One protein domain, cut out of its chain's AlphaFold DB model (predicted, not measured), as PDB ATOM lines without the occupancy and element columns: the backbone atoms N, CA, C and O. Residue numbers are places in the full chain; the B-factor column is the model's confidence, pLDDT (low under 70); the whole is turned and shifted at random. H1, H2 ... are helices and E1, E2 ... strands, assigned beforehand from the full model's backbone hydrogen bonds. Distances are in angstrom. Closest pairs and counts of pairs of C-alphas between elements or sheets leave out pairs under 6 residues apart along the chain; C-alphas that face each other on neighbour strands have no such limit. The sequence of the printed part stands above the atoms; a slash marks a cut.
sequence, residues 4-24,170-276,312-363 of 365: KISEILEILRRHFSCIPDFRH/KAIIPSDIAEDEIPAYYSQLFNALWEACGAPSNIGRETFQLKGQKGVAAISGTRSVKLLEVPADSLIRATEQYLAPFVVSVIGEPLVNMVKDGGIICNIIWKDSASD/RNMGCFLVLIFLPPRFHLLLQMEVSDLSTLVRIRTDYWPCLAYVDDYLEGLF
ATOM      1  N   LYS A   4      93.704  93.033  43.932       85.88
ATOM      2  CA  LYS A   4      94.917  93.426  44.659       85.88
ATOM      3  C   LYS A   4      94.708  93.462  46.174       85.88
ATOM      4  O   LYS A   4      95.558  93.022  46.939       85.88
ATOM      5  N   ILE A   5      93.553  93.957  46.628       85.94
ATOM      6  CA  ILE A   5      93.215  93.992  48.062       85.94
ATOM      7  C   ILE A   5      93.053  92.568  48.604       85.94
ATOM      8  O   ILE A   5      93.458  92.288  49.729       85.94
ATOM      9  N   SER A   6      92.470  91.669  47.810       88.19
ATOM     10  CA  SER A   6      92.254  90.278  48.224       88.19
ATOM     11  C   SER A   6      93.580  89.543  48.437       88.19
ATOM     12  O   SER A   6      93.736  88.874  49.454       88.19
ATOM     13  N   GLU A   7      94.547  89.751  47.541       91.50
ATOM     14  CA  GLU A   7      95.908  89.209  47.644       91.50
ATOM     15  C   GLU A   7      96.657  89.749  48.876       91.50
ATOM     16  O   GLU A   7      97.204  88.976  49.662       91.50
ATOM     17  N   ILE A   8      96.599  91.068  49.122       92.19
ATOM     18  CA  ILE A   8      97.181  91.684  50.329       92.19
ATOM     19  C   ILE A   8      96.597  91.047  51.597       92.19
ATOM     20  O   ILE A   8      97.337  90.676  52.509       92.19
ATOM     21  N   LEU A   9      95.271  90.894  51.667       92.19
ATOM     22  CA  LEU A   9      94.615  90.304  52.834       92.19
ATOM     23  C   LEU A   9      94.976  88.832  53.034       92.19
ATOM     24  O   LEU A   9      95.047  88.386  54.178       92.19
ATOM     25  N   GLU A  10      95.193  88.077  51.962       94.00
ATOM     26  CA  GLU A  10      95.631  86.684  52.040       94.00
ATOM     27  C   GLU A  10      97.032  86.571  52.653       94.00
ATOM     28  O   GLU A  10      97.213  85.831  53.625       94.00
ATOM     29  N   ILE A  11      97.984  87.377  52.169       95.19
ATOM     30  CA  ILE A  11      99.354  87.437  52.699       95.19
ATOM     31  C   ILE A  11      99.337  87.799  54.189       95.19
ATOM     32  O   ILE A  11      99.956  87.116  55.007       95.19
ATOM     33  N   LEU A  12      98.585  88.837  54.567       94.88
ATOM     34  CA  LEU A  12      98.500  89.283  55.958       94.88
ATOM     35  C   LEU A  12      97.834  88.235  56.857       94.88
ATOM     36  O   LEU A  12      98.351  87.935  57.929       94.88
ATOM     37  N   ARG A  13      96.720  87.622  56.431       94.88
ATOM     38  CA  ARG A  13      96.065  86.550  57.206       94.88
ATOM     39  C   ARG A  13      97.005  85.376  57.434       94.88
ATOM     40  O   ARG A  13      97.077  84.878  58.558       94.88
ATOM     41  N   ARG A  14      97.741  84.968  56.399       95.25
ATOM     42  CA  ARG A  14      98.752  83.914  56.503       95.25
ATOM     43  C   ARG A  14      99.826  84.297  57.518       95.25
ATOM     44  O   ARG A  14     100.070  83.525  58.441       95.25
ATOM     45  N   HIS A  15     100.375  85.505  57.422       96.00
ATOM     46  CA  HIS A  15     101.397  86.003  58.341       96.00
ATOM     47  C   HIS A  15     100.928  86.049  59.808       96.00
ATOM     48  O   HIS A  15     101.531  85.420  60.679       96.00
ATOM     49  N   PHE A  16      99.811  86.726  60.092       95.06
ATOM     50  CA  PHE A  16      99.295  86.874  61.458       95.06
ATOM     51  C   PHE A  16      98.873  85.539  62.084       95.06
ATOM     52  O   PHE A  16      99.016  85.370  63.294       95.06
ATOM     53  N   SER A  17      98.454  84.554  61.280       94.19
ATOM     54  CA  SER A  17      98.145  83.207  61.778       94.19
ATOM     55  C   SER A  17      99.360  82.473  62.362       94.19
ATOM     56  O   SER A  17      99.196  81.521  63.128       94.19
ATOM     57  N   CYS A  18     100.578  82.911  62.026       93.56
ATOM     58  CA  CYS A  18     101.822  82.378  62.573       93.56
ATOM     59  C   CYS A  18     102.267  83.086  63.862       93.56
ATOM     60  O   CYS A  18     103.042  82.505  64.625       93.56
ATOM     61  N   ILE A  19     101.771  84.299  64.133       94.31
ATOM     62  CA  ILE A  19     102.137  85.085  65.316       94.31
ATOM     63  C   ILE A  19     101.420  84.516  66.558       94.31
ATOM     64  O   ILE A  19     100.190  84.436  66.553       94.31
ATOM     65  N   PRO A  20     102.141  84.117  67.626       91.31
ATOM     66  CA  PRO A  20     101.552  83.649  68.876       91.31
ATOM     67  C   PRO A  20     100.688  84.721  69.539       91.31
ATOM     68  O   PRO A  20     101.087  85.876  69.685       91.31
ATOM     69  N   ASP A  21      99.511  84.315  70.009       87.94
ATOM     70  CA  ASP A  21      98.737  85.124  70.942       87.94
ATOM     71  C   ASP A  21      99.363  85.044  72.343       87.94
ATOM     72  O   ASP A  21      99.087  84.116  73.110       87.94
ATOM     73  N   PHE A  22     100.207  86.026  72.669       82.75
ATOM     74  CA  PHE A  22     100.975  86.075  73.919       82.75
ATOM     75  C   PHE A  22     100.106  86.054  75.192       82.75
ATOM     76  O   PHE A  22     100.578  85.715  76.272       82.75
ATOM     77  N   ARG A  23      98.805  86.374  75.092       80.19
ATOM     78  CA  ARG A  23      97.878  86.292  76.237       80.19
ATOM     79  C   ARG A  23      97.571  84.852  76.642       80.19
ATOM     80  O   ARG A  23      97.108  84.606  77.752       80.19
ATOM     81  N   HIS A  24      97.770  83.908  75.726       82.81
ATOM     82  CA  HIS A  24      97.390  82.506  75.890       82.81
ATOM     83  C   HIS A  24      98.533  81.530  75.588       82.81
ATOM     84  O   HIS A  24      98.373  80.326  75.800       82.81
ATOM     85  N   LYS A 170     113.399  89.077  62.801       96.56
ATOM     86  CA  LYS A 170     112.886  88.758  61.466       96.56
ATOM     87  C   LYS A 170     111.412  88.383  61.566       96.56
ATOM     88  O   LYS A 170     110.995  87.724  62.521       96.56
ATOM     89  N   ALA A 171     110.633  88.770  60.562       95.38
ATOM     90  CA  ALA A 171     109.246  88.343  60.464       95.38
ATOM     91  C   ALA A 171     109.147  86.811  60.381       95.38
ATOM     92  O   ALA A 171     110.000  86.134  59.812       95.38
ATOM     93  N   ILE A 172     108.092  86.254  60.970       94.31
ATOM     94  CA  ILE A 172     107.899  84.803  61.023       94.31
ATOM     95  C   ILE A 172     107.606  84.274  59.619       94.31
ATOM     96  O   ILE A 172     106.764  84.821  58.891       94.31
ATOM     97  N   ILE A 173     108.266  83.171  59.279       94.38
ATOM     98  CA  ILE A 173     108.063  82.438  58.033       94.38
ATOM     99  C   ILE A 173     107.035  81.319  58.286       94.38
ATOM    100  O   ILE A 173     107.259  80.476  59.162       94.38
ATOM    101  N   PRO A 174     105.900  81.305  57.567       94.25
ATOM    102  CA  PRO A 174     104.968  80.185  57.558       94.25
ATOM    103  C   PRO A 174     105.659  78.868  57.188       94.25
ATOM    104  O   PRO A 174     106.519  78.827  56.314       94.25
ATOM    105  N   SER A 175     105.274  77.769  57.842       91.31
ATOM    106  CA  SER A 175     105.943  76.463  57.704       91.31
ATOM    107  C   SER A 175     105.824  75.816  56.320       91.31
ATOM    108  O   SER A 175     106.460  74.802  56.063       91.31
ATOM    109  N   ASP A 176     104.950  76.342  55.471       92.38
ATOM    110  CA  ASP A 176     104.673  75.875  54.116       92.38
ATOM    111  C   ASP A 176     105.481  76.621  53.035       92.38
ATOM    112  O   ASP A 176     105.305  76.334  51.856       92.38
ATOM    113  N   ILE A 177     106.358  77.560  53.416       93.25
ATOM    114  CA  ILE A 177     107.263  78.271  52.498       93.25
ATOM    115  C   ILE A 177     108.592  77.523  52.398       93.25
ATOM    116  O   ILE A 177     109.226  77.245  53.416       93.25
ATOM    117  N   ALA A 178     109.012  77.216  51.171       94.06
ATOM    118  CA  ALA A 178     110.314  76.613  50.901       94.06
ATOM    119  C   ALA A 178     111.451  77.640  51.053       94.06
ATOM    120  O   ALA A 178     111.238  78.842  50.903       94.06
ATOM    121  N   GLU A 179     112.671  77.180  51.352       91.44
ATOM    122  CA  GLU A 179     113.806  78.072  51.642       91.44
ATOM    123  C   GLU A 179     114.145  79.032  50.488       91.44
ATOM    124  O   GLU A 179     114.485  80.192  50.722       91.44
ATOM    125  N   ASP A 180     113.991  78.577  49.246       93.12
ATOM    126  CA  ASP A 180     114.208  79.353  48.025       93.12
ATOM    127  C   ASP A 180     113.128  80.421  47.778       93.12
ATOM    128  O   ASP A 180     113.386  81.422  47.107       93.12
ATOM    129  N   GLU A 181     111.943  80.264  48.371       94.75
ATOM    130  CA  GLU A 181     110.824  81.207  48.259       94.75
ATOM    131  C   GLU A 181     110.818  82.273  49.371       94.75
ATOM    132  O   GLU A 181     110.091  83.269  49.276       94.75
ATOM    133  N   ILE A 182     111.649  82.119  50.411       95.12
ATOM    134  CA  ILE A 182     111.733  83.050  51.550       95.12
ATOM    135  C   ILE A 182     111.950  84.513  51.110       95.12
ATOM    136  O   ILE A 182     111.219  85.384  51.599       95.12
ATOM    137  N   PRO A 183     112.884  84.838  50.187       96.12
ATOM    138  CA  PRO A 183     113.096  86.223  49.757       96.12
ATOM    139  C   PRO A 183     111.854  86.829  49.089       96.12
ATOM    140  O   PRO A 183     111.509  87.991  49.324       96.12
ATOM    141  N   ALA A 184     111.150  86.029  48.280       96.06
ATOM    142  CA  ALA A 184     109.926  86.451  47.610       96.06
ATOM    143  C   ALA A 184     108.806  86.711  48.626       96.06
ATOM    144  O   ALA A 184     108.142  87.747  48.550       96.06
ATOM    145  N   TYR A 185     108.652  85.830  49.618       96.62
ATOM    146  CA  TYR A 185     107.689  86.011  50.701       96.62
ATOM    147  C   TYR A 185     107.944  87.290  51.501       96.62
ATOM    148  O   TYR A 185     107.015  88.069  51.700       96.62
ATOM    149  N   TYR A 186     109.184  87.559  51.922       97.69
ATOM    150  CA  TYR A 186     109.488  88.785  52.662       97.69
ATOM    151  C   TYR A 186     109.217  90.049  51.844       97.69
ATOM    152  O   TYR A 186     108.685  91.022  52.381       97.69
ATOM    153  N   SER A 187     109.518  90.036  50.541       96.62
ATOM    154  CA  SER A 187     109.193  91.152  49.649       96.62
ATOM    155  C   SER A 187     107.676  91.361  49.524       96.62
ATOM    156  O   SER A 187     107.193  92.488  49.647       96.62
ATOM    157  N   GLN A 188     106.903  90.285  49.339       96.75
ATOM    158  CA  GLN A 188     105.437  90.336  49.294       96.75
ATOM    159  C   GLN A 188     104.840  90.826  50.621       96.75
ATOM    160  O   GLN A 188     103.971  91.698  50.617       96.75
ATOM    161  N   LEU A 189     105.343  90.321  51.750       97.81
ATOM    162  CA  LEU A 189     104.916  90.714  53.090       97.81
ATOM    163  C   LEU A 189     105.215  92.190  53.369       97.81
ATOM    164  O   LEU A 189     104.335  92.897  53.859       97.81
ATOM    165  N   PHE A 190     106.409  92.677  53.012       97.88
ATOM    166  CA  PHE A 190     106.744  94.096  53.124       97.88
ATOM    167  C   PHE A 190     105.747  94.951  52.343       97.88
ATOM    168  O   PHE A 190     105.188  95.884  52.907       97.88
ATOM    169  N   ASN A 191     105.464  94.615  51.080       95.69
ATOM    170  CA  ASN A 191     104.519  95.380  50.263       95.69
ATOM    171  C   ASN A 191     103.095  95.345  50.845       95.69
ATOM    172  O   ASN A 191     102.432  96.379  50.916       95.69
ATOM    173  N   ALA A 192     102.639  94.180  51.312       95.00
ATOM    174  CA  ALA A 192     101.328  94.020  51.935       95.00
ATOM    175  C   ALA A 192     101.191  94.863  53.217       95.00
ATOM    176  O   ALA A 192     100.210  95.595  53.374       95.00
ATOM    177  N   LEU A 193     102.187  94.811  54.111       95.44
ATOM    178  CA  LEU A 193     102.225  95.616  55.335       95.44
ATOM    179  C   LEU A 193     102.389  97.108  55.029       95.44
ATOM    180  O   LEU A 193     101.751  97.941  55.672       95.44
ATOM    181  N   TRP A 194     103.197  97.460  54.027       94.75
ATOM    182  CA  TRP A 194     103.397  98.841  53.601       94.75
ATOM    183  C   TRP A 194     102.069  99.458  53.180       94.75
ATOM    184  O   TRP A 194     101.710 100.523  53.683       94.75
ATOM    185  N   GLU A 195     101.302  98.778  52.326       91.94
ATOM    186  CA  GLU A 195      99.975  99.227  51.900       91.94
ATOM    187  C   GLU A 195      98.973  99.279  53.060       91.94
ATOM    188  O   GLU A 195      98.272 100.285  53.218       91.94
ATOM    189  N   ALA A 196      98.952  98.255  53.922       90.75
ATOM    190  CA  ALA A 196      98.049  98.183  55.070       90.75
ATOM    191  C   ALA A 196      98.298  99.291  56.107       90.75
ATOM    192  O   ALA A 196      97.349  99.907  56.586       90.75
ATOM    193  N   CYS A 197      99.563  99.604  56.406       89.56
ATOM    194  CA  CYS A 197      99.932 100.729  57.270       89.56
ATOM    195  C   CYS A 197      99.772 102.086  56.569       89.56
ATOM    196  O   CYS A 197      99.806 103.148  57.193       89.56
ATOM    197  N   GLY A 198      99.665 102.058  55.243       78.19
ATOM    198  CA  GLY A 198      99.593 103.225  54.400       78.19
ATOM    199  C   GLY A 198      98.191 103.807  54.323       78.19
ATOM    200  O   GLY A 198      97.994 104.980  54.626       78.19
ATOM    201  N   ALA A 199      97.264 103.075  53.733       65.69
ATOM    202  CA  ALA A 199      96.044 103.676  53.222       65.69
ATOM    203  C   ALA A 199      94.990 103.883  54.328       65.69
ATOM    204  O   ALA A 199      94.814 103.001  55.165       65.69
ATOM    205  N   PRO A 200      94.147 104.933  54.255       58.50
ATOM    206  CA  PRO A 200      92.876 104.990  54.993       58.50
ATOM    207  C   PRO A 200      91.846 103.958  54.469       58.50
ATOM    208  O   PRO A 200      90.637 104.131  54.613       58.50
ATOM    209  N   SER A 201      92.320 102.905  53.797       54.28
ATOM    210  CA  SER A 201      91.522 101.874  53.150       54.28
ATOM    211  C   SER A 201      90.890 100.934  54.178       54.28
ATOM    212  O   SER A 201      91.332 100.837  55.323       54.28
ATOM    213  N   ASN A 202      89.870 100.188  53.749       59.47
ATOM    214  CA  ASN A 202      89.160  99.213  54.585       59.47
ATOM    215  C   ASN A 202      90.076  98.146  55.223       59.47
ATOM    216  O   ASN A 202      89.661  97.519  56.191       59.47
ATOM    217  N   ILE A 203      91.312  97.974  54.731       65.81
ATOM    218  CA  ILE A 203      92.307  97.028  55.261       65.81
ATOM    219  C   ILE A 203      92.659  97.342  56.725       65.81
ATOM    220  O   ILE A 203      92.779  96.423  57.525       65.81
ATOM    221  N   GLY A 204      92.730  98.621  57.119       58.88
ATOM    222  CA  GLY A 204      93.016  99.010  58.512       58.88
ATOM    223  C   GLY A 204      91.894  98.681  59.511       58.88
ATOM    224  O   GLY A 204      92.080  98.807  60.717       58.88
ATOM    225  N   ARG A 205      90.711  98.265  59.031       67.44
ATOM    226  CA  ARG A 205      89.586  97.804  59.868       67.44
ATOM    227  C   ARG A 205      89.469  96.282  59.929       67.44
ATOM    228  O   ARG A 205      88.634  95.772  60.675       67.44
ATOM    229  N   GLU A 206      90.260  95.567  59.135       83.00
ATOM    230  CA  GLU A 206      90.280  94.110  59.152       83.00
ATOM    231  C   GLU A 206      90.933  93.602  60.438       83.00
ATOM    232  O   GLU A 206      91.814  94.237  61.024       83.00
ATOM    233  N   THR A 207      90.477  92.433  60.877       89.00
ATOM    234  CA  THR A 207      91.060  91.734  62.019       89.00
ATOM    235  C   THR A 207      91.648  90.413  61.553       89.00
ATOM    236  O   THR A 207      91.047  89.682  60.763       89.00
ATOM    237  N   PHE A 208      92.843  90.113  62.038       91.94
ATOM    238  CA  PHE A 208      93.611  88.937  61.676       91.94
ATOM    239  C   PHE A 208      93.682  87.997  62.871       91.94
ATOM    240  O   PHE A 208      93.987  88.419  63.985       91.94
ATOM    241  N   GLN A 209      93.381  86.722  62.645       92.94
ATOM    242  CA  GLN A 209      93.446  85.705  63.689       92.94
ATOM    243  C   GLN A 209      94.902  85.380  64.011       92.94
ATOM    244  O   GLN A 209      95.688  85.118  63.102       92.94
ATOM    245  N   LEU A 210      95.235  85.375  65.299       92.31
ATOM    246  CA  LEU A 210      96.550  84.974  65.785       92.31
ATOM    247  C   LEU A 210      96.637  83.454  65.948       92.31
ATOM    248  O   LEU A 210      95.626  82.743  66.041       92.31
ATOM    249  N   LYS A 211      97.863  82.942  66.031       89.31
ATOM    250  CA  LYS A 211      98.127  81.531  66.314       89.31
ATOM    251  C   LYS A 211      97.467  81.130  67.634       89.31
ATOM    252  O   LYS A 211      97.588  81.815  68.648       89.31
ATOM    253  N   GLY A 212      96.753  80.006  67.611       82.38
ATOM    254  CA  GLY A 212      95.926  79.544  68.730       82.38
ATOM    255  C   GLY A 212      94.465  80.010  68.678       82.38
ATOM    256  O   GLY A 212      93.677  79.542  69.495       82.38
ATOM    257  N   GLN A 213      94.092  80.867  67.714       76.31
ATOM    258  CA  GLN A 213      92.712  81.273  67.379       76.31
ATOM    259  C   GLN A 213      91.889  81.885  68.530       76.31
ATOM    260  O   GLN A 213      90.660  81.897  68.484       76.31
ATOM    261  N   LYS A 214      92.544  82.385  69.583       80.00
ATOM    262  CA  LYS A 214      91.874  83.044  70.720       80.00
ATOM    263  C   LYS A 214      91.939  84.567  70.655       80.00
ATOM    264  O   LYS A 214      91.051  85.234  71.184       80.00
ATOM    265  N   GLY A 215      92.970  85.103  70.011       83.44
ATOM    266  CA  GLY A 215      93.226  86.530  69.887       83.44
ATOM    267  C   GLY A 215      93.152  87.003  68.443       83.44
ATOM    268  O   GLY A 215      93.382  86.241  67.503       83.44
ATOM    269  N   VAL A 216      92.866  88.293  68.289       89.31
ATOM    270  CA  VAL A 216      92.869  88.982  66.999       89.31
ATOM    271  C   VAL A 216      93.802  90.185  67.035       89.31
ATOM    272  O   VAL A 216      93.922  90.864  68.055       89.31
ATOM    273  N   ALA A 217      94.439  90.461  65.903       89.19
ATOM    274  CA  ALA A 217      95.222  91.661  65.658       89.19
ATOM    275  C   ALA A 217      94.502  92.562  64.650       89.19
ATOM    276  O   ALA A 217      93.883  92.077  63.709       89.19
ATOM    277  N   ALA A 218      94.608  93.871  64.836       89.50
ATOM    278  CA  ALA A 218      94.252  94.871  63.835       89.50
ATOM    279  C   ALA A 218      95.494  95.713  63.532       89.50
ATOM    280  O   ALA A 218      96.337  95.904  64.419       89.50
ATOM    281  N   ILE A 219      95.592  96.190  62.292       89.06
ATOM    282  CA  ILE A 219      96.686  97.041  61.819       89.06
ATOM    283  C   ILE A 219      96.229  98.495  61.909       89.06
ATOM    284  O   ILE A 219      95.367  98.932  61.148       89.06
ATOM    285  N   SER A 220      96.843  99.248  62.819       86.25
ATOM    286  CA  SER A 220      96.626 100.690  62.971       86.25
ATOM    287  C   SER A 220      97.851 101.442  62.464       86.25
ATOM    288  O   SER A 220      98.728 101.830  63.234       86.25
ATOM    289  N   GLY A 221      97.921 101.605  61.145       87.81
ATOM    290  CA  GLY A 221      99.064 102.199  60.459       87.81
ATOM    291  C   GLY A 221      99.353 103.650  60.838       87.81
ATOM    292  O   GLY A 221      98.450 104.482  60.906       87.81
ATOM    293  N   THR A 222     100.631 103.963  61.014       91.75
ATOM    294  CA  THR A 222     101.178 105.315  61.169       91.75
ATOM    295  C   THR A 222     102.348 105.503  60.212       91.75
ATOM    296  O   THR A 222     103.052 104.551  59.871       91.75
ATOM    297  N   ARG A 223     102.544 106.742  59.754       93.38
ATOM    298  CA  ARG A 223     103.586 107.130  58.802       93.38
ATOM    299  C   ARG A 223     104.487 108.186  59.433       93.38
ATOM    300  O   ARG A 223     103.977 109.115  60.052       93.38
ATOM    301  N   SER A 224     105.789 108.075  59.214       94.62
ATOM    302  CA  SER A 224     106.778 109.099  59.559       94.62
ATOM    303  C   SER A 224     107.811 109.234  58.438       94.62
ATOM    304  O   SER A 224     107.891 108.386  57.545       94.62
ATOM    305  N   VAL A 225     108.563 110.327  58.448       94.75
ATOM    306  CA  VAL A 225     109.642 110.598  57.497       94.75
ATOM    307  C   VAL A 225     110.811 111.206  58.259       94.75
ATOM    308  O   VAL A 225     110.614 112.158  59.009       94.75
ATOM    309  N   LYS A 226     112.019 110.689  58.026       94.19
ATOM    310  CA  LYS A 226     113.273 111.212  58.572       94.19
ATOM    311  C   LYS A 226     114.245 111.488  57.432       94.19
ATOM    312  O   LYS A 226     114.439 110.640  56.563       94.19
ATOM    313  N   LEU A 227     114.834 112.679  57.417       94.56
ATOM    314  CA  LEU A 227     115.948 112.999  56.530       94.56
ATOM    315  C   LEU A 227     117.248 112.779  57.301       94.56
ATOM    316  O   LEU A 227     117.420 113.346  58.376       94.56
ATOM    317  N   LEU A 228     118.139 111.969  56.743       93.00
ATOM    318  CA  LEU A 228     119.466 111.705  57.280       93.00
ATOM    319  C   LEU A 228     120.490 112.358  56.352       93.00
ATOM    320  O   LEU A 228     120.600 111.991  55.181       93.00
ATOM    321  N   GLU A 229     121.238 113.333  56.857       91.44
ATOM    322  CA  GLU A 229     122.281 114.042  56.104       91.44
ATOM    323  C   GLU A 229     123.605 113.267  56.134       91.44
ATOM    324  O   GLU A 229     124.643 113.773  56.554       91.44
ATOM    325  N   VAL A 230     123.551 112.000  55.716       88.12
ATOM    326  CA  VAL A 230     124.705 111.097  55.679       88.12
ATOM    327  C   VAL A 230     125.042 110.675  54.248       88.12
ATOM    328  O   VAL A 230     124.124 110.415  53.460       88.12
ATOM    329  N   PRO A 231     126.342 110.572  53.903       91.25
ATOM    330  CA  PRO A 231     126.776 110.029  52.622       91.25
ATOM    331  C   PRO A 231     126.349 108.572  52.431       91.25
ATOM    332  O   PRO A 231     126.240 107.809  53.395       91.25
ATOM    333  N   ALA A 232     126.183 108.168  51.172       92.06
ATOM    334  CA  ALA A 232     125.738 106.822  50.823       92.06
ATOM    335  C   ALA A 232     126.651 105.707  51.362       92.06
ATOM    336  O   ALA A 232     126.143 104.700  51.846       92.06
ATOM    337  N   ASP A 233     127.974 105.890  51.349       92.56
ATOM    338  CA  ASP A 233     128.918 104.877  51.845       92.56
ATOM    339  C   ASP A 233     128.745 104.609  53.348       92.56
ATOM    340  O   ASP A 233     128.744 103.457  53.787       92.56
ATOM    341  N   SER A 234     128.546 105.667  54.144       92.94
ATOM    342  CA  SER A 234     128.259 105.545  55.577       92.94
ATOM    343  C   SER A 234     126.926 104.840  55.812       92.94
ATOM    344  O   SER A 234     126.836 103.970  56.678       92.94
ATOM    345  N   LEU A 235     125.908 105.163  55.003       93.94
ATOM    346  CA  LEU A 235     124.611 104.493  55.063       93.94
ATOM    347  C   LEU A 235     124.712 103.001  54.760       93.94
ATOM    348  O   LEU A 235     124.150 102.192  55.496       93.94
ATOM    349  N   ILE A 236     125.404 102.643  53.680       94.50
ATOM    350  CA  ILE A 236     125.564 101.256  53.244       94.50
ATOM    351  C   ILE A 236     126.259 100.458  54.343       94.50
ATOM    352  O   ILE A 236     125.706  99.455  54.781       94.50
ATOM    353  N   ARG A 237     127.388 100.951  54.870       94.19
ATOM    354  CA  ARG A 237     128.122 100.281  55.955       94.19
ATOM    355  C   ARG A 237     127.258 100.057  57.192       94.19
ATOM    356  O   ARG A 237     127.226  98.953  57.727       94.19
ATOM    357  N   ALA A 238     126.540 101.085  57.635       94.50
ATOM    358  CA  ALA A 238     125.696 100.976  58.817       94.50
ATOM    359  C   ALA A 238     124.491 100.044  58.577       94.50
ATOM    360  O   ALA A 238     124.112  99.265  59.452       94.50
ATOM    361  N   THR A 239     123.930 100.052  57.364       95.56
ATOM    362  CA  THR A 239     122.868  99.117  56.963       95.56
ATOM    363  C   THR A 239     123.386  97.681  56.946       95.56
ATOM    364  O   THR A 239     122.734  96.796  57.486       95.56
ATOM    365  N   GLU A 240     124.564  97.436  56.378       95.25
ATOM    366  CA  GLU A 240     125.202  96.118  56.352       95.25
ATOM    367  C   GLU A 240     125.515  95.598  57.760       95.25
ATOM    368  O   GLU A 240     125.289  94.424  58.049       95.25
ATOM    369  N   GLN A 241     125.985  96.472  58.649       94.12
ATOM    370  CA  GLN A 241     126.369  96.102  60.006       94.12
ATOM    371  C   GLN A 241     125.165  95.827  60.917       94.12
ATOM    372  O   GLN A 241     125.172  94.843  61.654       94.12
ATOM    373  N   TYR A 242     124.137  96.680  60.875       95.06
ATOM    374  CA  TYR A 242     123.060  96.662  61.873       95.06
ATOM    375  C   TYR A 242     121.702  96.216  61.322       95.06
ATOM    376  O   TYR A 242     120.878  95.694  62.072       95.06
ATOM    377  N   LEU A 243     121.449  96.394  60.021       96.50
ATOM    378  CA  LEU A 243     120.134  96.160  59.415       96.50
ATOM    379  C   LEU A 243     120.103  95.034  58.376       96.50
ATOM    380  O   LEU A 243     119.010  94.618  57.987       96.50
ATOM    381  N   ALA A 244     121.250  94.488  57.958       96.38
ATOM    382  CA  ALA A 244     121.338  93.452  56.927       96.38
ATOM    383  C   ALA A 244     120.373  92.271  57.126       96.38
ATOM    384  O   ALA A 244     119.748  91.863  56.145       96.38
ATOM    385  N   PRO A 245     120.157  91.742  58.351       96.12
ATOM    386  CA  PRO A 245     119.220  90.641  58.562       96.12
ATOM    387  C   PRO A 245     117.760  90.968  58.206       96.12
ATOM    388  O   PRO A 245     116.982  90.033  57.993       96.12
ATOM    389  N   PHE A 246     117.399  92.252  58.171       97.94
ATOM    390  CA  PHE A 246     116.038  92.766  57.999       97.94
ATOM    391  C   PHE A 246     115.802  93.398  56.621       97.94
ATOM    392  O   PHE A 246     114.666  93.747  56.291       97.94
ATOM    393  N   VAL A 247     116.847  93.558  55.802       98.12
ATOM    394  CA  VAL A 247     116.701  94.004  54.412       98.12
ATOM    395  C   VAL A 247     115.965  92.917  53.628       98.12
ATOM    396  O   VAL A 247     116.324  91.747  53.692       98.12
ATOM    397  N   VAL A 248     114.931  93.301  52.878       97.69
ATOM    398  CA  VAL A 248     114.126  92.375  52.056       97.69
ATOM    399  C   VAL A 248     114.280  92.623  50.560       97.69
ATOM    400  O   VAL A 248     114.017  91.739  49.743       97.69
ATOM    401  N   SER A 249     114.693  93.832  50.178       97.25
ATOM    402  CA  SER A 249     114.940  94.184  48.785       97.25
ATOM    403  C   SER A 249     115.851  95.400  48.669       97.25
ATOM    404  O   SER A 249     115.791  96.311  49.496       97.25
ATOM    405  N   VAL A 250     116.656  95.414  47.608       96.94
ATOM    406  CA  VAL A 250     117.457  96.562  47.176       96.94
ATOM    407  C   VAL A 250     117.038  96.911  45.756       96.94
ATOM    408  O   VAL A 250     116.994  96.042  44.881       96.94
ATOM    409  N   ILE A 251     116.698  98.178  45.544       94.81
ATOM    410  CA  ILE A 251     116.168  98.697  44.282       94.81
ATOM    411  C   ILE A 251     117.119  99.762  43.743       94.81
ATOM    412  O   ILE A 251     117.527 100.638  44.496       94.81
ATOM    413  N   GLY A 252     117.403  99.738  42.444       93.00
ATOM    414  CA  GLY A 252     118.215 100.726  41.739       93.00
ATOM    415  C   GLY A 252     119.612 100.207  41.422       93.00
ATOM    416  O   GLY A 252     120.403  99.948  42.324       93.00
ATOM    417  N   GLU A 253     119.916 100.102  40.128       91.81
ATOM    418  CA  GLU A 253     121.195  99.608  39.602       91.81
ATOM    419  C   GLU A 253     122.444 100.195  40.299       91.81
ATOM    420  O   GLU A 253     123.319  99.406  40.661       91.81
ATOM    421  N   PRO A 254     122.566 101.517  40.570       92.94
ATOM    422  CA  PRO A 254     123.748 102.047  41.251       92.94
ATOM    423  C   PRO A 254     123.950 101.457  42.652       92.94
ATOM    424  O   PRO A 254     125.057 101.041  42.980       92.94
ATOM    425  N   LEU A 255     122.888 101.389  43.462       93.44
ATOM    426  CA  LEU A 255     122.948 100.841  44.815       93.44
ATOM    427  C   LEU A 255     123.147  99.321  44.805       93.44
ATOM    428  O   LEU A 255     123.947  98.804  45.580       93.44
ATOM    429  N   VAL A 256     122.465  98.606  43.901       94.19
ATOM    430  CA  VAL A 256     122.637  97.155  43.732       94.19
ATOM    431  C   VAL A 256     124.101  96.829  43.439       94.19
ATOM    432  O   VAL A 256     124.673  95.974  44.109       94.19
ATOM    433  N   ASN A 257     124.728  97.542  42.501       92.31
ATOM    434  CA  ASN A 257     126.123  97.309  42.128       92.31
ATOM    435  C   ASN A 257     127.114  97.572  43.274       92.31
ATOM    436  O   ASN A 257     128.178  96.967  43.294       92.31
ATOM    437  N   MET A 258     126.783  98.446  44.227       91.69
ATOM    438  CA  MET A 258     127.658  98.726  45.374       91.69
ATOM    439  C   MET A 258     127.561  97.679  46.483       91.69
ATOM    440  O   MET A 258     128.546  97.420  47.161       91.69
ATOM    441  N   VAL A 259     126.381  97.087  46.674       93.38
ATOM    442  CA  VAL A 259     126.086  96.236  47.840       93.38
ATOM    443  C   VAL A 259     126.193  94.746  47.507       93.38
ATOM    444  O   VAL A 259     126.583  93.934  48.343       93.38
ATOM    445  N   LYS A 260     125.845  94.357  46.276       91.56
ATOM    446  CA  LYS A 260     125.687  92.949  45.880       91.56
ATOM    447  C   LYS A 260     126.970  92.128  46.019       91.56
ATOM    448  O   LYS A 260     126.899  90.962  46.404       91.56
ATOM    449  N   ASP A 261     128.122  92.736  45.753       86.44
ATOM    450  CA  ASP A 261     129.421  92.055  45.790       86.44
ATOM    451  C   ASP A 261     129.987  91.911  47.214       86.44
ATOM    452  O   ASP A 261     130.871  91.084  47.441       86.44
ATOM    453  N   GLY A 262     129.463  92.666  48.189       85.44
ATOM    454  CA  GLY A 262     129.906  92.610  49.585       85.44
ATOM    455  C   GLY A 262     129.518  91.314  50.307       85.44
ATOM    456  O   GLY A 262     130.153  90.936  51.288       85.44
ATOM    457  N   GLY A 263     128.483  90.610  49.836       87.25
ATOM    458  CA  GLY A 263     128.036  89.322  50.385       87.25
ATOM    459  C   GLY A 263     127.374  89.380  51.770       87.25
ATOM    460  O   GLY A 263     126.891  88.351  52.242       87.25
ATOM    461  N   ILE A 264     127.312  90.554  52.409       92.69
ATOM    462  CA  ILE A 264     126.687  90.750  53.727       92.69
ATOM    463  C   ILE A 264     125.160  90.705  53.599       92.69
ATOM    464  O   ILE A 264     124.488  89.912  54.263       92.69
ATOM    465  N   ILE A 265     124.605  91.523  52.699       92.81
ATOM    466  CA  ILE A 265     123.180  91.494  52.365       92.81
ATOM    467  C   ILE A 265     122.958  90.389  51.333       92.81
ATOM    468  O   ILE A 265     123.384  90.478  50.182       92.81
ATOM    469  N   CYS A 266     122.275  89.330  51.751       89.50
ATOM    470  CA  CYS A 266     122.020  88.143  50.945       89.50
ATOM    471  C   CYS A 266     120.594  87.623  51.174       89.50
ATOM    472  O   CYS A 266     119.935  87.994  52.142       89.50
ATOM    473  N   ASN A 267     120.122  86.740  50.287       89.12
ATOM    474  CA  ASN A 267     118.775  86.150  50.349       89.12
ATOM    475  C   ASN A 267     117.644  87.198  50.295       89.12
ATOM    476  O   ASN A 267     116.669  87.124  51.043       89.12
ATOM    477  N   ILE A 268     117.778  88.174  49.390       93.38
ATOM    478  CA  ILE A 268     116.818  89.265  49.164       93.38
ATOM    479  C   ILE A 268     116.441  89.394  47.683       93.38
ATOM    480  O   ILE A 268     117.075  88.793  46.815       93.38
ATOM    481  N   ILE A 269     115.438  90.225  47.383       94.69
ATOM    482  CA  ILE A 269     115.066  90.570  46.006       94.69
ATOM    483  C   ILE A 269     115.868  91.786  45.516       94.69
ATOM    484  O   ILE A 269     115.706  92.894  46.031       94.69
ATOM    485  N   TRP A 270     116.681  91.600  44.480       93.12
ATOM    486  CA  TRP A 270     117.387  92.678  43.777       93.12
ATOM    487  C   TRP A 270     116.530  93.196  42.616       93.12
ATOM    488  O   TRP A 270     116.015  92.394  41.836       93.12
ATOM    489  N   LYS A 271     116.363  94.516  42.496       91.00
ATOM    490  CA  LYS A 271     115.619  95.144  41.391       91.00
ATOM    491  C   LYS A 271     116.469  96.216  40.723       91.00
ATOM    492  O   LYS A 271     116.619  97.311  41.257       91.00
ATOM    493  N   ASP A 272     116.982  95.924  39.534       77.81
ATOM    494  CA  ASP A 272     117.905  96.824  38.828       77.81
ATOM    495  C   ASP A 272     117.190  98.061  38.249       77.81
ATOM    496  O   ASP A 272     117.765  99.144  38.154       77.81
ATOM    497  N   SER A 273     115.894  97.939  37.943       64.19
ATOM    498  CA  SER A 273     115.059  99.033  37.440       64.19
ATOM    499  C   SER A 273     114.137  99.578  38.533       64.19
ATOM    500  O   SER A 273     113.322  98.840  39.085       64.19
ATOM    501  N   ALA A 274     114.161 100.894  38.772       54.66
ATOM    502  CA  ALA A 274     113.120 101.579  39.558       54.66
ATOM    503  C   ALA A 274     111.716 101.489  38.903       54.66
ATOM    504  O   ALA A 274     110.711 101.865  39.506       54.66
ATOM    505  N   SER A 275     111.659 100.984  37.667       44.84
ATOM    506  CA  SER A 275     110.470 100.871  36.820       44.84
ATOM    507  C   SER A 275     109.516  99.729  37.186       44.84
ATOM    508  O   SER A 275     108.385  99.748  36.719       44.84
ATOM    509  N   ASP A 276     109.891  98.794  38.068       37.59
ATOM    510  CA  ASP A 276     108.978  97.735  38.539       37.59
ATOM    511  C   ASP A 276     108.176  98.164  39.786       37.59
ATOM    512  O   ASP A 276     108.000  97.412  40.753       37.59
ATOM    513  N   ARG A 312     122.119 112.414  42.578       75.06
ATOM    514  CA  ARG A 312     121.986 111.115  41.937       75.06
ATOM    515  C   ARG A 312     121.243 110.240  42.932       75.06
ATOM    516  O   ARG A 312     121.753 109.925  44.002       75.06
ATOM    517  N   ASN A 313     120.001 109.906  42.603       85.50
ATOM    518  CA  ASN A 313     119.287 108.866  43.328       85.50
ATOM    519  C   ASN A 313     119.997 107.541  43.024       85.50
ATOM    520  O   ASN A 313     120.088 107.137  41.861       85.50
ATOM    521  N   MET A 314     120.568 106.926  44.053       90.75
ATOM    522  CA  MET A 314     121.334 105.692  43.928       90.75
ATOM    523  C   MET A 314     120.427 104.469  43.960       90.75
ATOM    524  O   MET A 314     120.729 103.466  43.317       90.75
ATOM    525  N   GLY A 315     119.315 104.556  44.686       94.06
ATOM    526  CA  GLY A 315     118.414 103.441  44.888       94.06
ATOM    527  C   GLY A 315     117.698 103.497  46.229       94.06
ATOM    528  O   GLY A 315     117.607 104.540  46.876       94.06
ATOM    529  N   CYS A 316     117.167 102.354  46.647       95.81
ATOM    530  CA  CYS A 316     116.416 102.232  47.879       95.81
ATOM    531  C   CYS A 316     116.634 100.883  48.573       95.81
ATOM    532  O   CYS A 316     116.575  99.839  47.922       95.81
ATOM    533  N   PHE A 317     116.808 100.913  49.898       97.38
ATOM    534  CA  PHE A 317     116.666  99.734  50.754       97.38
ATOM    535  C   PHE A 317     115.226  99.611  51.253       97.38
ATOM    536  O   PHE A 317     114.653 100.581  51.759       97.38
ATOM    537  N   LEU A 318     114.663  98.406  51.159       98.31
ATOM    538  CA  LEU A 318     113.423  98.031  51.836       98.31
ATOM    539  C   LEU A 318     113.766  97.155  53.041       98.31
ATOM    540  O   LEU A 318     114.374  96.096  52.874       98.31
ATOM    541  N   VAL A 319     113.367  97.585  54.238       98.56
ATOM    542  CA  VAL A 319     113.678  96.916  55.509       98.56
ATOM    543  C   VAL A 319     112.382  96.543  56.227       98.56
ATOM    544  O   VAL A 319     111.529  97.402  56.457       98.56
ATOM    545  N   LEU A 320     112.238  95.264  56.583       98.56
ATOM    546  CA  LEU A 320     111.108  94.710  57.330       98.56
ATOM    547  C   LEU A 320     111.591  94.196  58.684       98.56
ATOM    548  O   LEU A 320     112.263  93.169  58.763       98.56
ATOM    549  N   ILE A 321     111.178  94.873  59.748       98.56
ATOM    550  CA  ILE A 321     111.481  94.479  61.120       98.56
ATOM    551  C   ILE A 321     110.183  94.048  61.797       98.56
ATOM    552  O   ILE A 321     109.185  94.773  61.786       98.56
ATOM    553  N   PHE A 322     110.203  92.865  62.402       98.12
ATOM    554  CA  PHE A 322     109.167  92.431  63.324       98.12
ATOM    555  C   PHE A 322     109.506  92.921  64.730       98.12
ATOM    556  O   PHE A 322     110.616  92.716  65.221       98.12
ATOM    557  N   LEU A 323     108.524  93.543  65.373       97.00
ATOM    558  CA  LEU A 323     108.598  94.066  66.725       97.00
ATOM    559  C   LEU A 323     107.672  93.247  67.634       97.00
ATOM    560  O   LEU A 323     106.445  93.297  67.484       97.00
ATOM    561  N   PRO A 324     108.217  92.491  68.600       95.00
ATOM    562  CA  PRO A 324     107.411  91.804  69.592       95.00
ATOM    563  C   PRO A 324     106.416  92.742  70.299       95.00
ATOM    564  O   PRO A 324     106.735  93.896  70.576       95.00
ATOM    565  N   PRO A 325     105.200  92.263  70.604       93.88
ATOM    566  CA  PRO A 325     104.749  90.883  70.424       93.88
ATOM    567  C   PRO A 325     104.156  90.565  69.038       93.88
ATOM    568  O   PRO A 325     103.945  89.389  68.745       93.88
ATOM    569  N   ARG A 326     103.826  91.566  68.207       94.25
ATOM    570  CA  ARG A 326     103.072  91.364  66.944       94.25
ATOM    571  C   ARG A 326     103.131  92.523  65.940       94.25
ATOM    572  O   ARG A 326     102.314  92.555  65.020       94.25
ATOM    573  N   PHE A 327     103.964  93.516  66.203       96.25
ATOM    574  CA  PHE A 327     104.013  94.775  65.474       96.25
ATOM    575  C   PHE A 327     105.124  94.747  64.427       96.25
ATOM    576  O   PHE A 327     105.935  93.824  64.375       96.25
ATOM    577  N   HIS A 328     105.157  95.768  63.585       97.44
ATOM    578  CA  HIS A 328     106.048  95.857  62.445       97.44
ATOM    579  C   HIS A 328     106.613  97.265  62.320       97.44
ATOM    580  O   HIS A 328     105.906  98.261  62.490       97.44
ATOM    581  N   LEU A 329     107.886  97.340  61.953       98.12
ATOM    582  CA  LEU A 329     108.564  98.560  61.552       98.12
ATOM    583  C   LEU A 329     109.079  98.374  60.125       98.12
ATOM    584  O   LEU A 329     109.831  97.447  59.830       98.12
ATOM    585  N   LEU A 330     108.629  99.248  59.233       98.44
ATOM    586  CA  LEU A 330     108.957  99.225  57.816       98.44
ATOM    587  C   LEU A 330     109.744 100.480  57.479       98.44
ATOM    588  O   LEU A 330     109.250 101.589  57.710       98.44
ATOM    589  N   LEU A 331     110.922 100.308  56.889       98.25
ATOM    590  CA  LEU A 331     111.748 101.412  56.415       98.25
ATOM    591  C   LEU A 331     111.908 101.310  54.900       98.25
ATOM    592  O   LEU A 331     112.273 100.263  54.367       98.25
ATOM    593  N   GLN A 332     111.645 102.417  54.215       97.75
ATOM    594  CA  GLN A 332     112.019 102.629  52.825       97.75
ATOM    595  C   GLN A 332     113.068 103.742  52.810       97.75
ATOM    596  O   GLN A 332     112.740 104.906  53.043       97.75
ATOM    597  N   MET A 333     114.330 103.372  52.599       96.50
ATOM    598  CA  MET A 333     115.477 104.277  52.702       96.50
ATOM    599  C   MET A 333     115.912 104.675  51.294       96.50
ATOM    600  O   MET A 333     116.570 103.894  50.614       96.50
ATOM    601  N   GLU A 334     115.484 105.843  50.822       95.50
ATOM    602  CA  GLU A 334     115.844 106.388  49.509       95.50
ATOM    603  C   GLU A 334     117.233 107.028  49.588       95.50
ATOM    604  O   GLU A 334     117.415 108.073  50.218       95.50
ATOM    605  N   VAL A 335     118.214 106.384  48.959       94.44
ATOM    606  CA  VAL A 335     119.634 106.726  49.063       94.44
ATOM    607  C   VAL A 335     120.015 107.684  47.943       94.44
ATOM    608  O   VAL A 335     119.815 107.402  46.762       94.44
ATOM    609  N   SER A 336     120.589 108.825  48.310       92.56
ATOM    610  CA  SER A 336     121.285 109.725  47.386       92.56
ATOM    611  C   SER A 336     122.732 109.896  47.834       92.56
ATOM    612  O   SER A 336     123.064 109.570  48.968       92.56
ATOM    613  N   ASP A 337     123.569 110.484  46.979       88.94
ATOM    614  CA  ASP A 337     125.006 110.639  47.257       88.94
ATOM    615  C   ASP A 337     125.318 111.287  48.625       88.94
ATOM    616  O   ASP A 337     126.264 110.890  49.302       88.94
ATOM    617  N   LEU A 338     124.521 112.287  49.035       88.06
ATOM    618  CA  LEU A 338     124.785 113.133  50.213       88.06
ATOM    619  C   LEU A 338     123.723 113.043  51.316       88.06
ATOM    620  O   LEU A 338     123.887 113.640  52.374       88.06
ATOM    621  N   SER A 339     122.589 112.402  51.045       91.56
ATOM    622  CA  SER A 339     121.469 112.378  51.985       91.56
ATOM    623  C   SER A 339     120.577 111.182  51.728       91.56
ATOM    624  O   SER A 339     120.350 110.824  50.570       91.56
ATOM    625  N   THR A 340     119.965 110.662  52.781       93.62
ATOM    626  CA  THR A 340     119.013 109.556  52.706       93.62
ATOM    627  C   THR A 340     117.665 109.984  53.260       93.62
ATOM    628  O   THR A 340     117.577 110.496  54.374       93.62
ATOM    629  N   LEU A 341     116.598 109.771  52.491       95.31
ATOM    630  CA  LEU A 341     115.231 109.982  52.957       95.31
ATOM    631  C   LEU A 341     114.657 108.649  53.433       95.31
ATOM    632  O   LEU A 341     114.428 107.747  52.633       95.31
ATOM    633  N   VAL A 342     114.391 108.530  54.729       96.81
ATOM    634  CA  VAL A 342     113.785 107.338  55.320       96.81
ATOM    635  C   VAL A 342     112.292 107.570  55.485       96.81
ATOM    636  O   VAL A 342     111.854 108.384  56.298       96.81
ATOM    637  N   ARG A 343     111.485 106.839  54.719       97.00
ATOM    638  CA  ARG A 343     110.040 106.749  54.939       97.00
ATOM    639  C   ARG A 343     109.770 105.589  55.883       97.00
ATOM    640  O   ARG A 343     110.185 104.464  55.620       97.00
ATOM    641  N   ILE A 344     109.047 105.866  56.957       97.25
ATOM    642  CA  ILE A 344     108.770 104.909  58.022       97.25
ATOM    643  C   ILE A 344     107.276 104.610  58.032       97.25
ATOM    644  O   ILE A 344     106.447 105.527  58.000       97.25
ATOM    645  N   ARG A 345     106.921 103.328  58.103       96.38
ATOM    646  CA  ARG A 345     105.556 102.882  58.399       96.38
ATOM    647  C   ARG A 345     105.572 101.860  59.523       96.38
ATOM    648  O   ARG A 345     106.428 100.984  59.557       96.38
ATOM    649  N   THR A 346     104.611 101.964  60.427       96.06
ATOM    650  CA  THR A 346     104.461 101.031  61.547       96.06
ATOM    651  C   THR A 346     102.998 100.893  61.935       96.06
ATOM    652  O   THR A 346     102.209 101.809  61.715       96.06
ATOM    653  N   ASP A 347     102.632  99.755  62.510       94.06
ATOM    654  CA  ASP A 347     101.343  99.506  63.157       94.06
ATOM    655  C   ASP A 347     101.380  99.768  64.680       94.06
ATOM    656  O   ASP A 347     100.401  99.497  65.381       94.06
ATOM    657  N   TYR A 348     102.484 100.340  65.180       94.75
ATOM    658  CA  TYR A 348     102.676 100.751  66.569       94.75
ATOM    659  C   TYR A 348     103.358 102.124  66.659       94.75
ATOM    660  O   TYR A 348     104.567 102.247  66.823       94.75
ATOM    661  N   TRP A 349     102.566 103.195  66.577       93.88
ATOM    662  CA  TRP A 349     103.087 104.569  66.596       93.88
ATOM    663  C   TRP A 349     103.996 104.934  67.791       93.88
ATOM    664  O   TRP A 349     104.907 105.732  67.563       93.88
ATOM    665  N   PRO A 350     103.825 104.399  69.025       94.56
ATOM    666  CA  PRO A 350     104.675 104.804  70.143       94.56
ATOM    667  C   PRO A 350     106.155 104.473  69.935       94.56
ATOM    668  O   PRO A 350     106.998 105.161  70.504       94.56
ATOM    669  N   CYS A 351     106.499 103.484  69.093       94.62
ATOM    670  CA  CYS A 351     107.909 103.170  68.848       94.62
ATOM    671  C   CYS A 351     108.640 104.242  68.032       94.62
ATOM    672  O   CYS A 351     109.866 104.254  68.025       94.62
ATOM    673  N   LEU A 352     107.922 105.139  67.344       94.81
ATOM    674  CA  LEU A 352     108.534 106.130  66.456       94.81
ATOM    675  C   LEU A 352     109.490 107.078  67.183       94.81
ATOM    676  O   LEU A 352     110.457 107.510  66.571       94.81
ATOM    677  N   ALA A 353     109.247 107.364  68.467       92.38
ATOM    678  CA  ALA A 353     110.159 108.172  69.274       92.38
ATOM    679  C   ALA A 353     111.540 107.508  69.397       92.38
ATOM    680  O   ALA A 353     112.554 108.156  69.193       92.38
ATOM    681  N   TYR A 354     111.570 106.199  69.645       94.44
ATOM    682  CA  TYR A 354     112.815 105.445  69.811       94.44
ATOM    683  C   TYR A 354     113.507 105.147  68.479       94.44
ATOM    684  O   TYR A 354     114.727 105.066  68.411       94.44
ATOM    685  N   VAL A 355     112.725 104.973  67.410       94.94
ATOM    686  CA  VAL A 355     113.269 104.767  66.061       94.94
ATOM    687  C   VAL A 355     113.979 106.022  65.560       94.94
ATOM    688  O   VAL A 355     114.968 105.896  64.844       94.94
ATOM    689  N   ASP A 356     113.499 107.214  65.925       91.75
ATOM    690  CA  ASP A 356     114.158 108.468  65.554       91.75
ATOM    691  C   ASP A 356     115.569 108.549  66.154       91.75
ATOM    692  O   ASP A 356     116.536 108.698  65.407       91.75
ATOM    693  N   ASP A 357     115.684 108.321  67.467       91.12
ATOM    694  CA  ASP A 357     116.962 108.286  68.190       91.12
ATOM    695  C   ASP A 357     117.902 107.199  67.634       91.12
ATOM    696  O   ASP A 357     119.089 107.439  67.413       91.12
ATOM    697  N   TYR A 358     117.368 106.004  67.345       94.69
ATOM    698  CA  TYR A 358     118.136 104.903  66.757       94.69
ATOM    699  C   TYR A 358     118.706 105.259  65.375       94.69
ATOM    700  O   TYR A 358     119.878 105.000  65.101       94.69
ATOM    701  N   LEU A 359     117.897 105.860  64.495       93.44
ATOM    702  CA  LEU A 359     118.342 106.235  63.151       93.44
ATOM    703  C   LEU A 359     119.400 107.341  63.179       93.44
ATOM    704  O   LEU A 359     120.276 107.344  62.318       93.44
ATOM    705  N   GLU A 360     119.344 108.263  64.141       89.25
ATOM    706  CA  GLU A 360     120.407 109.254  64.343       89.25
ATOM    707  C   GLU A 360     121.693 108.611  64.883       89.25
ATOM    708  O   GLU A 360     122.786 108.913  64.399       89.25
ATOM    709  N   GLY A 361     121.564 107.682  65.835       88.50
ATOM    710  CA  GLY A 361     122.687 106.957  66.432       88.50
ATOM    711  C   GLY A 361     123.413 106.008  65.475       88.50
ATOM    712  O   GLY A 361     124.602 105.760  65.657       88.50
ATOM    713  N   LEU A 362     122.744 105.535  64.416       85.94
ATOM    714  CA  LEU A 362     123.273 104.555  63.456       85.94
ATOM    715  C   LEU A 362     124.599 104.978  62.787       85.94
ATOM    716  O   LEU A 362     125.328 104.126  62.281       85.94
ATOM    717  N   PHE A 363     124.905 106.281  62.765       78.75
ATOM    718  CA  PHE A 363     126.081 106.856  62.089       78.75
ATOM    719  C   PHE A 363     127.083 107.532  63.025       78.75
ATOM    720  O   PHE A 363     128.074 108.084  62.547       78.75
TER     721      PHE A 363
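What this domain is: This is residues 4 to 24, 170 to 276 and 312 to 363 of the 365 residues of the protein "AP-5 complex subunit beta-1" of Populus alba (UniProt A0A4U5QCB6). A twisted six-stranded sheet lies between helices, with H2 crossing one face and H4, H5 and H6 covering the other. At one end H1 packs on H2 and on a small separate hairpin, E1 and E2. The printed part has 180 residues with six named helices and eight named strands, in the order H1 H2 H3 E1 E2 E3 H4 E4 H5 E5 E6 E7 E8 H6; its class is mixed, helices and strands. The main sheet, E3 E8 E7 E6 E4 E5, is mixed. The whole is compact, with a radius of gyration of the C-alphas of 16.4 A and spans of 48 by 36 by 28 A.

How they stand to each other: H1, residues 4 to 18, touches residues 188 to 193 alone of H2, residues 179 to 198; the closest C-alphas, Ile 8 and Ala 192, are 5.0 A apart. H3, residues 202 to 205, and H2 touch only at the corner, and only just, with 3 pairs of C-alphas within 8 A, the closest Ala 196 and Ile 203 at 5.9 A. E1, residues 207 to 209, and E2, residues 216 to 218, form an antiparallel hairpin, N 208 and O 217 being 2.8 A apart; the closest C-alphas of H1 and E1 are Arg 13 and Phe 208, 5.6 A. The main sheet holds E3, residues 222 to 228, E8, 340 to 346, E7, 327 to 336, E6, 313 to 323, E4, 247 to 251, and E5, 269 to 271. E6 E7 E8 is a meander, each strand the antiparallel neighbour of the one before; N 319 and O 331 are 2.9 A apart, N 343 and O 332 2.8 A. E3 is antiparallel to E8 (N 224 and O 344, 2.9 A), E4 to E6 (N 316 and O 251, 2.8 A). E4, H5, residues 253 to 262, and E5 form a strand-helix-strand unit, two parallel neighbour strands with a helix between, its crossover right-handed; N 271 and O 250 are 2.9 A apart. Three layers, helices on both faces of the sheet, are made by H2 on one face, across the strands at 81 degrees to E4 on the local plane, and H4, residues 232 to 246, H5 and H6, residues 349 to 361, on the opposite face. H4 runs along the strands over E7 and E6, at a height over the sheet of 9.5 A; H6 runs along them over E8, at 7.4 A; H5 stands up, rising 50 degrees. O i to N i+4 pairs are within hydrogen-bond range in 10 of 11 for H1, 14 of 16 for H2, 8 of 11 for H4, 4 of 6 for H5 and 6 of 9 for H6; H3 is too short for one.

Where its parts are: H1 begins at C-alpha 4, (94.917, 93.426, 44.659), and H6 ends at C-alpha 361, (122.687, 106.957, 66.432). From first to last C-alpha, E6 measures 29.7 A, E7 29.1 A, H2 29.0 A and H1 22.2 A.

The domain as a whole: The C-alphas farthest apart, His 24 and Arg 312, are 50.8 A apart. Residues 25 to 169 and 277 to 311 are not printed; the C-alpha gaps across these cuts are 22.1 A and 19.0 A. Of the links printed whole, none is long. Residues 199 to 205 and 273 to 276 have pLDDT under 70.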